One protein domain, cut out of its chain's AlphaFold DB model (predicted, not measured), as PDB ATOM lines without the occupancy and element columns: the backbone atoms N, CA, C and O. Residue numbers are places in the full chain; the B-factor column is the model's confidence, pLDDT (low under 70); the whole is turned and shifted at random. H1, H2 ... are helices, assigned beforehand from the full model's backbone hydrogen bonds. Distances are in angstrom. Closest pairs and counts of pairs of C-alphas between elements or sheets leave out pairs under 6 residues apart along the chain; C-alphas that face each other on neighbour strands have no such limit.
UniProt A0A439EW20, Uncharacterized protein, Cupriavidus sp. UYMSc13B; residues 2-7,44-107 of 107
ATOM      1  N   ASP A   2     197.261 150.413  80.277       67.00
ATOM      2  CA  ASP A   2     197.544 150.315  81.716       67.00
ATOM      3  C   ASP A   2     196.562 151.111  82.592       67.00
ATOM      4  O   ASP A   2     196.175 150.635  83.651       67.00
ATOM      5  N   GLU A   3     196.095 152.279  82.136       76.56
ATOM      6  CA  GLU A   3     195.120 153.100  82.879       76.56
ATOM      7  C   GLU A   3     193.765 152.391  83.063       76.56
ATOM      8  O   GLU A   3     193.292 152.271  84.188       76.56
ATOM      9  N   GLU A   4     193.199 151.812  81.996       80.00
ATOM     10  CA  GLU A   4     191.933 151.057  82.052       80.00
ATOM     11  C   GLU A   4     192.041 149.822  82.962       80.00
ATOM     12  O   GLU A   4     191.125 149.507  83.725       80.00
ATOM     13  N   LEU A   5     193.186 149.136  82.925       80.00
ATOM     14  CA  LEU A   5     193.453 147.987  83.783       80.00
ATOM     15  C   LEU A   5     193.586 148.393  85.258       80.00
ATOM     16  O   LEU A   5     193.044 147.714  86.131       80.00
ATOM     17  N   LEU A   6     194.271 149.501  85.545       81.94
ATOM     18  CA  LEU A   6     194.404 150.039  86.899       81.94
ATOM     19  C   LEU A   6     193.051 150.493  87.459       81.94
ATOM     20  O   LEU A   6     192.738 150.176  88.607       81.94
ATOM     21  N   GLU A   7     192.223 151.161  86.653       85.56
ATOM     22  CA  GLU A   7     190.852 151.516  87.033       85.56
ATOM     23  C   GLU A   7     189.999 150.267  87.304       85.56
ATOM     24  O   GLU A   7     189.268 150.210  88.298       85.56
ATOM     25  N   GLU A  44     183.992 134.667 102.749       85.06
ATOM     26  CA  GLU A  44     185.099 135.468 103.300       85.06
ATOM     27  C   GLU A  44     186.454 135.029 102.746       85.06
ATOM     28  O   GLU A  44     187.247 135.854 102.295       85.06
ATOM     29  N   ARG A  45     186.708 133.715 102.726       88.81
ATOM     30  CA  ARG A  45     187.945 133.159 102.171       88.81
ATOM     31  C   ARG A  45     188.078 133.439 100.677       88.81
ATOM     32  O   ARG A  45     189.154 133.841 100.247       88.81
ATOM     33  N   GLN A  46     187.004 133.274  99.902       89.19
ATOM     34  CA  GLN A  46     187.025 133.579  98.468       89.19
ATOM     35  C   GLN A  46     187.332 135.060  98.206       89.19
ATOM     36  O   GLN A  46     188.205 135.366  97.396       89.19
ATOM     37  N   LEU A  47     186.686 135.976  98.936       86.31
ATOM     38  CA  LEU A  47     186.951 137.413  98.826       86.31
ATOM     39  C   LEU A  47     188.392 137.758  99.204       86.31
ATOM     40  O   LEU A  47     189.045 138.503  98.478       86.31
ATOM     41  N   ALA A  48     188.909 137.194 100.297       87.31
ATOM     42  CA  ALA A  48     190.285 137.425 100.726       87.31
ATOM     43  C   ALA A  48     191.297 136.967  99.663       87.31
ATOM     44  O   ALA A  48     192.234 137.702  99.349       87.31
ATOM     45  N   THR A  49     191.084 135.791  99.062       91.25
ATOM     46  CA  THR A  49     191.923 135.285  97.968       91.25
ATOM     47  C   THR A  49     191.865 136.193  96.739       91.25
ATOM     48  O   THR A  49     192.910 136.518  96.177       91.25
ATOM     49  N   MET A  50     190.674 136.650  96.339       90.19
ATOM     50  CA  MET A  50     190.517 137.569  95.204       90.19
ATOM     51  C   MET A  50     191.194 138.917  95.462       90.19
ATOM     52  O   MET A  50     191.922 139.404  94.604       90.19
ATOM     53  N   ILE A  51     191.024 139.490  96.658       88.31
ATOM     54  CA  ILE A  51     191.679 140.744  97.057       88.31
ATOM     55  C   ILE A  51     193.199 140.603  97.019       88.31
ATOM     56  O   ILE A  51     193.874 141.491  96.508       88.31
ATOM     57  N   ALA A  52     193.744 139.506  97.553       90.25
ATOM     58  CA  ALA A  52     195.183 139.262  97.529       90.25
ATOM     59  C   ALA A  52     195.710 139.180  96.089       90.25
ATOM     60  O   ALA A  52     196.725 139.794  95.775       90.25
ATOM     61  N   LYS A  53     194.982 138.490  95.202       90.44
ATOM     62  CA  LYS A  53     195.343 138.368  93.785       90.44
ATOM     63  C   LYS A  53     195.314 139.716  93.056       90.44
ATOM     64  O   LYS A  53     196.258 140.032  92.344       90.44
ATOM     65  N   LEU A  54     194.270 140.520  93.269       89.44
ATOM     66  CA  LEU A  54     194.153 141.860  92.682       89.44
ATOM     67  C   LEU A  54     195.249 142.810  93.187       89.44
ATOM     68  O   LEU A  54     195.785 143.589  92.407       89.44
ATOM     69  N   LYS A  55     195.604 142.735  94.478       88.94
ATOM     70  CA  LYS A  55     196.708 143.524  95.048       88.94
ATOM     71  C   LYS A  55     198.051 143.147  94.439       88.94
ATOM     72  O   LYS A  55     198.769 144.047  94.035       88.94
ATOM     73  N   ALA A  56     198.339 141.852  94.310       90.19
ATOM     74  CA  ALA A  56     199.574 141.392  93.684       90.19
ATOM     75  C   ALA A  56     199.710 141.940  92.253       90.19
ATOM     76  O   ALA A  56     200.723 142.541  91.929       90.19
ATOM     77  N   MET A  57     198.644 141.862  91.443       89.00
ATOM     78  CA  MET A  57     198.632 142.452  90.094       89.00
ATOM     79  C   MET A  57     198.860 143.968  90.109       89.00
ATOM     80  O   MET A  57     199.566 144.500  89.260       89.00
ATOM     81  N   GLN A  58     198.257 144.676  91.067       87.69
ATOM     82  CA  GLN A  58     198.436 146.119  91.212       87.69
ATOM     83  C   GLN A  58     199.877 146.476  91.610       87.69
ATOM     84  O   GLN A  58     200.427 147.441  91.089       87.69
ATOM     85  N   GLU A  59     200.484 145.710  92.518       90.00
ATOM     86  CA  GLU A  59     201.883 145.866  92.929       90.00
ATOM     87  C   GLU A  59     202.833 145.578  91.762       90.00
ATOM     88  O   GLU A  59     203.757 146.358  91.529       90.00
ATOM     89  N   ASP A  60     202.557 144.529  90.983       89.81
ATOM     90  CA  ASP A  60     203.348 144.166  89.810       89.81
ATOM     91  C   ASP A  60     203.308 145.274  88.740       89.81
ATOM     92  O   ASP A  60     204.344 145.718  88.236       89.81
ATOM     93  N   LEU A  61     202.120 145.812  88.448       86.75
ATOM     94  CA  LEU A  61     201.966 146.958  87.545       86.75
ATOM     95  C   LEU A  61     202.643 148.223  88.091       86.75
ATOM     96  O   LEU A  61     203.238 148.983  87.327       86.75
ATOM     97  N   ALA A  62     202.589 148.457  89.404       86.19
ATOM     98  CA  ALA A  62     203.192 149.633  90.031       86.19
ATOM     99  C   ALA A  62     204.727 149.636  89.945       86.19
ATOM    100  O   ALA A  62     205.331 150.709  89.882       86.19
ATOM    101  N   VAL A  63     205.364 148.459  89.910       90.31
ATOM    102  CA  VAL A  63     206.812 148.331  89.655       90.31
ATOM    103  C   VAL A  63     207.159 148.295  88.162       90.31
ATOM    104  O   VAL A  63     208.333 148.197  87.809       90.31
ATOM    105  N   GLY A  64     206.157 148.425  87.288       86.00
ATOM    106  CA  GLY A  64     206.320 148.510  85.839       86.00
ATOM    107  C   GLY A  64     206.456 147.163  85.131       86.00
ATOM    108  O   GLY A  64     206.944 147.146  84.001       86.00
ATOM    109  N   LEU A  65     206.052 146.050  85.760       88.38
ATOM    110  CA  LEU A  65     206.011 144.751  85.084       88.38
ATOM    111  C   LEU A  65     204.966 144.781  83.967       88.38
ATOM    112  O   LEU A  65     203.839 145.241  84.149       88.38
ATOM    113  N   SER A  66     205.328 144.239  82.811       87.25
ATOM    114  CA  SER A  66     204.380 143.965  81.733       87.25
ATOM    115  C   SER A  66     203.576 142.690  82.011       87.25
ATOM    116  O   SER A  66     204.021 141.802  82.741       87.25
ATOM    117  N   ALA A  67     202.413 142.542  81.367       86.75
ATOM    118  CA  ALA A  67     201.601 141.321  81.458       86.75
ATOM    119  C   ALA A  67     202.424 140.051  81.154       86.75
ATOM    120  O   ALA A  67     202.294 139.034  81.830       86.75
ATOM    121  N   LYS A  68     203.364 140.144  80.206       88.62
ATOM    122  CA  LYS A  68     204.268 139.048  79.859       88.62
ATOM    123  C   LYS A  68     205.215 138.659  80.992       88.62
ATOM    124  O   LYS A  68     205.473 137.478  81.197       88.62
ATOM    125  N   GLU A  69     205.735 139.634  81.730       89.38
ATOM    126  CA  GLU A  69     206.613 139.380  82.879       89.38
ATOM    127  C   GLU A  69     205.841 138.828  84.084       89.38
ATOM    128  O   GLU A  69     206.399 138.060  84.862       89.38
ATOM    129  N   MET A  70     204.546 139.136  84.184       86.31
ATOM    130  CA  MET A  70     203.622 138.501  85.132       86.31
ATOM    131  C   MET A  70     203.179 137.088  84.702       86.31
ATOM    132  O   MET A  70     202.505 136.400  85.469       86.31
ATOM    133  N   GLY A  71     203.563 136.635  83.503       89.12
ATOM    134  CA  GLY A  71     203.291 135.285  82.999       89.12
ATOM    135  C   GLY A  71     202.068 135.144  82.089       89.12
ATOM    136  O   GLY A  71     201.670 134.012  81.825       89.12
ATOM    137  N   PHE A  72     201.492 136.246  81.606       88.94
ATOM    138  CA  PHE A  72     200.389 136.245  80.638       88.94
ATOM    139  C   PHE A  72     200.914 136.273  79.197       88.94
ATOM    140  O   PHE A  72     201.961 136.864  78.920       88.94
ATOM    141  N   GLU A  73     200.203 135.648  78.259       88.19
ATOM    142  CA  GLU A  73     200.602 135.671  76.845       88.19
ATOM    143  C   GLU A  73     200.437 137.070  76.248       88.19
ATOM    144  O   GLU A  73     201.292 137.535  75.483       88.19
ATOM    145  N   ASP A  74     199.383 137.773  76.662       86.69
ATOM    146  CA  ASP A  74     199.116 139.142  76.265       86.69
ATOM    147  C   ASP A  74     198.285 139.912  77.320       86.69
ATOM    148  O   ASP A  74     197.700 139.325  78.233       86.69
ATOM    149  N   PRO A  75     198.243 141.252  77.250       84.81
ATOM    150  CA  PRO A  75     197.527 142.061  78.235       84.81
ATOM    151  C   PRO A  75     195.996 141.891  78.263       84.81
ATOM    152  O   PRO A  75     195.380 142.247  79.269       84.81
ATOM    153  N   GLN A  76     195.371 141.406  77.184       87.62
ATOM    154  CA  GLN A  76     193.934 141.124  77.158       87.62
ATOM    155  C   GLN A  76     193.606 139.982  78.117       87.62
ATOM    156  O   GLN A  76     192.615 140.067  78.831       87.62
ATOM    157  N   GLU A  77     194.473 138.973  78.215       90.31
ATOM    158  CA  GLU A  77     194.321 137.867  79.165       90.31
ATOM    159  C   GLU A  77     194.285 138.371  80.619       90.31
ATOM    160  O   GLU A  77     193.460 137.943  81.432       90.31
ATOM    161  N   LEU A  78     195.142 139.344  80.942       88.88
ATOM    162  CA  LEU A  78     195.153 139.997  82.249       88.88
ATOM    163  C   LEU A  78     193.859 140.792  82.492       88.88
ATOM    164  O   LEU A  78     193.277 140.706  83.576       88.88
ATOM    165  N   LEU A  79     193.375 141.526  81.488       87.50
ATOM    166  CA  LEU A  79     192.118 142.273  81.574       87.50
ATOM    167  C   LEU A  79     190.901 141.347  81.742       87.50
ATOM    168  O   LEU A  79     190.036 141.606  82.582       87.50
ATOM    169  N   ASP A  80     190.848 140.252  80.989       90.69
ATOM    170  CA  ASP A  80     189.794 139.240  81.066       90.69
ATOM    171  C   ASP A  80     189.770 138.589  82.451       90.69
ATOM    172  O   ASP A  80     188.713 138.484  83.073       90.69
ATOM    173  N   LEU A  81     190.941 138.280  83.010       91.00
ATOM    174  CA  LEU A  81     191.052 137.771  84.371       91.00
ATOM    175  C   LEU A  81     190.536 138.770  85.420       91.00
ATOM    176  O   LEU A  81     189.847 138.374  86.365       91.00
ATOM    177  N   VAL A  82     190.837 140.065  85.276       89.50
ATOM    178  CA  VAL A  82     190.296 141.102  86.173       89.50
ATOM    179  C   VAL A  82     188.773 141.196  86.041       89.50
ATOM    180  O   VAL A  82     188.074 141.290  87.055       89.50
ATOM    181  N   ASN A  83     188.239 141.111  84.822       88.88
ATOM    182  CA  ASN A  83     186.798 141.104  84.561       88.88
ATOM    183  C   ASN A  83     186.100 139.873  85.167       88.88
ATOM    184  O   ASN A  83     185.026 140.008  85.761       88.88
ATOM    185  N   ASP A  84     186.722 138.699  85.095       91.94
ATOM    186  CA  ASP A  84     186.221 137.468  85.705       91.94
ATOM    187  C   ASP A  84     186.202 137.559  87.231       91.94
ATOM    188  O   ASP A  84     185.217 137.184  87.875       91.94
ATOM    189  N   ILE A  85     187.267 138.100  87.829       90.06
ATOM    190  CA  ILE A  85     187.312 138.358  89.273       90.06
ATOM    191  C   ILE A  85     186.206 139.351  89.658       90.06
ATOM    192  O   ILE A  85     185.507 139.130  90.650       90.06
ATOM    193  N   ARG A  86     185.969 140.395  88.852       87.31
ATOM    194  CA  ARG A  86     184.865 141.346  89.064       87.31
ATOM    195  C   ARG A  86     183.511 140.646  89.094       87.31
ATOM    196  O   ARG A  86     182.721 140.869  90.010       87.31
ATOM    197  N   ALA A  87     183.243 139.792  88.108       89.69
ATOM    198  CA  ALA A  87     181.995 139.041  88.020       89.69
ATOM    199  C   ALA A  87     181.806 138.119  89.236       89.69
ATOM    200  O   ALA A  87     180.715 138.052  89.811       89.69
ATOM    201  N   GLN A  88     182.882 137.472  89.688       90.50
ATOM    202  CA  GLN A  88     182.865 136.642  90.890       90.50
ATOM    203  C   GLN A  88     182.582 137.457  92.156       90.50
ATOM    204  O   GLN A  88     181.753 137.043  92.965       90.50
ATOM    205  N   ILE A  89     183.184 138.640  92.316       87.44
ATOM    206  CA  ILE A  89     182.897 139.549  93.439       87.44
ATOM    207  C   ILE A  89     181.418 139.953  93.448       87.44
ATOM    208  O   ILE A  89     180.779 139.918  94.502       87.44
ATOM    209  N   VAL A  90     180.842 140.285  92.287       87.19
ATOM    210  CA  VAL A  90     179.409 140.604  92.163       87.19
ATOM    211  C   VAL A  90     178.546 139.416  92.589       87.19
ATOM    212  O   VAL A  90     177.596 139.584  93.355       87.19
ATOM    213  N   HIS A  91     178.889 138.202  92.157       88.19
ATOM    214  CA  HIS A  91     178.164 137.000  92.556       88.19
ATOM    215  C   HIS A  91     178.259 136.743  94.070       88.19
ATOM    216  O   HIS A  91     177.243 136.498  94.725       88.19
ATOM    217  N   LEU A  92     179.452 136.879  94.658       85.88
ATOM    218  CA  LEU A  92     179.653 136.765  96.106       85.88
ATOM    219  C   LEU A  92     178.870 137.842  96.873       85.88
ATOM    220  O   LEU A  92     178.264 137.523  97.893       85.88
ATOM    221  N   LYS A  93     178.777 139.077  96.356       82.88
ATOM    222  CA  LYS A  93     177.932 140.148  96.921       82.88
ATOM    223  C   LYS A  93     176.468 139.731  96.992       82.88
ATOM    224  O   LYS A  93     175.834 139.873  98.037       82.88
ATOM    225  N   VAL A  94     175.931 139.190  95.899       84.62
ATOM    226  CA  VAL A  94     174.545 138.701  95.842       84.62
ATOM    227  C   VAL A  94     174.334 137.555  96.834       84.62
ATOM    228  O   VAL A  94     173.334 137.550  97.553       84.62
ATOM    229  N   MET A  95     175.291 136.628  96.937       82.31
ATOM    230  CA  MET A  95     175.245 135.549  97.926       82.31
ATOM    231  C   MET A  95     175.250 136.082  99.363       82.31
ATOM    232  O   MET A  95     174.421 135.646 100.157       82.31
ATOM    233  N   CYS A  96     176.114 137.045  99.699       77.19
ATOM    234  CA  CYS A  96     176.128 137.694 101.015       77.19
ATOM    235  C   CYS A  96     174.777 138.332 101.343       77.19
ATOM    236  O   CYS A  96     174.226 138.089 102.413       77.19
ATOM    237  N   LEU A  97     174.206 139.095 100.407       76.06
ATOM    238  CA  LEU A  97     172.900 139.730 100.594       76.06
ATOM    239  C   LEU A  97     171.783 138.699 100.804       76.06
ATOM    240  O   LEU A  97     170.893 138.919 101.626       76.06
ATOM    241  N   ALA A  98     171.824 137.573 100.088       78.31
ATOM    242  CA  ALA A  98     170.870 136.482 100.266       78.31
ATOM    243  C   ALA A  98     171.015 135.812 101.644       78.31
ATOM    244  O   ALA A  98     170.008 135.561 102.304       78.31
ATOM    245  N   LEU A  99     172.250 135.584 102.107       72.12
ATOM    246  CA  LEU A  99     172.527 135.039 103.440       72.12
ATOM    247  C   LEU A  99     172.034 135.987 104.546       72.12
ATOM    248  O   LEU A  99     171.362 135.540 105.473       72.12
ATOM    249  N   SER A 100     172.276 137.295 104.415       68.00
ATOM    250  CA  SER A 100     171.804 138.305 105.374       68.00
ATOM    251  C   SER A 100     170.275 138.419 105.416       68.00
ATOM    252  O   SER A 100     169.700 138.582 106.489       68.00
ATOM    253  N   LYS A 101     169.586 138.285 104.274       65.81
ATOM    254  CA  LYS A 101     168.109 138.247 104.228       65.81
ATOM    255  C   LYS A 101     167.528 136.953 104.801       65.81
ATOM    256  O   LYS A 101     166.449 136.992 105.385       65.81
ATOM    257  N   GLY A 102     168.225 135.827 104.644       57.75
ATOM    258  CA  GLY A 102     167.852 134.555 105.266       57.75
ATOM    259  C   GLY A 102     167.953 134.598 106.793       57.75
ATOM    260  O   GLY A 102     167.083 134.072 107.475       57.75
ATOM    261  N   LEU A 103     168.962 135.297 107.325       54.97
ATOM    262  CA  LEU A 103     169.132 135.536 108.763       54.97
ATOM    263  C   LEU A 103     168.041 136.439 109.365       54.97
ATOM    264  O   LEU A 103     167.667 136.255 110.519       54.97
ATOM    265  N   GLY A 104     167.509 137.391 108.592       49.62
ATOM    266  CA  GLY A 104     166.476 138.329 109.049       49.62
ATOM    267  C   GLY A 104     165.067 137.743 109.213       49.62
ATOM    268  O   GLY A 104     164.203 138.433 109.741       49.62
ATOM    269  N   HIS A 105     164.820 136.501 108.780       40.91
ATOM    270  CA  HIS A 105     163.507 135.839 108.881       40.91
ATOM    271  C   HIS A 105     163.370 134.871 110.073       40.91
ATOM    272  O   HIS A 105     162.342 134.212 110.194       40.91
ATOM    273  N   CYS A 106     164.369 134.785 110.957       34.31
ATOM    274  CA  CYS A 106     164.327 133.940 112.162       34.31
ATOM    275  C   CYS A 106     164.111 134.736 113.468       34.31
ATOM    276  O   CYS A 106     164.615 134.326 114.514       34.31
ATOM    277  N   LEU A 107     163.392 135.864 113.413       37.56
ATOM    278  CA  LEU A 107     162.917 136.611 114.588       37.56
ATOM    279  C   LEU A 107     161.390 136.578 114.665       37.56
ATOM    280  O   LEU A 107     160.754 136.823 113.616       37.56
TER     281      LEU A 107
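What this domain is: This is residues 2 to 7 and 44 to 107 of the 107 residues of an uncharacterized protein of Cupriavidus sp. UYMSc13B (UniProt A0A439EW20). A loose helical hairpin, in which H2 and the much longer H3 run opposite ways, has the short helix H1 near both toward its linked end. Residues 97 to 107, the last part of H3 and the tail after it, stick out from the body and make much of the length. The printed part has 70 residues, with three named helices in the order H1, H2, H3 and no named strand, and its class is all helix. The whole is loose, with a radius of gyration of the C-alphas of 16.0 A, and its C-alphas span 54 by 19 by 18 A, a rod.

How they stand to each other: H1, residues 2 to 7, is close to but not clearly touching H2, residues 44 to 62; their closest C-alphas, those of Leu 6 and Gln 58, are 7.1 A apart. These two run opposite ways at a shallow tilt of 32 degrees, only just short of steep. H1 is also close to but not clearly touching H3, residues 75 to 103, with the closest C-alphas, those of Leu 5 and Leu 79, 6.3 A apart; they run the same way at a shallow tilt of 6 degrees. H2 and H3 form a helical hairpin and touch, with residues 47 to 54 of H2 and 82 to 92 of H3 alone. Their closest C-alphas, those of Met 50 and Ile 85, are 6.8 A apart, and they run opposite ways at a shallow tilt of 27 degrees. In H1, H2 and H3 every O i to N i+4 pair is within hydrogen-bond range.

Where its parts are: H1 begins at C-alpha 2 (197.544, 150.315, 81.716). H2 begins at C-alpha 44 (185.099, 135.468, 103.300) and measures 26.5 A. H3 measures 42.2 A and ends at C-alpha 103 (169.132, 135.536, 108.763).

The domain as a whole: The two farthest C-alphas, those of Glu 69 and Leu 107, are 54.1 A apart. Residues 8 to 43 are not printed, and C-alphas 7 and 44 are 23.6 A apart across this cut. The link from H2 to H3, residues 63 to 74, is long. Mean pLDDT of the printed part is 82.5; residue 2 and residues 100 to 107 are under 70.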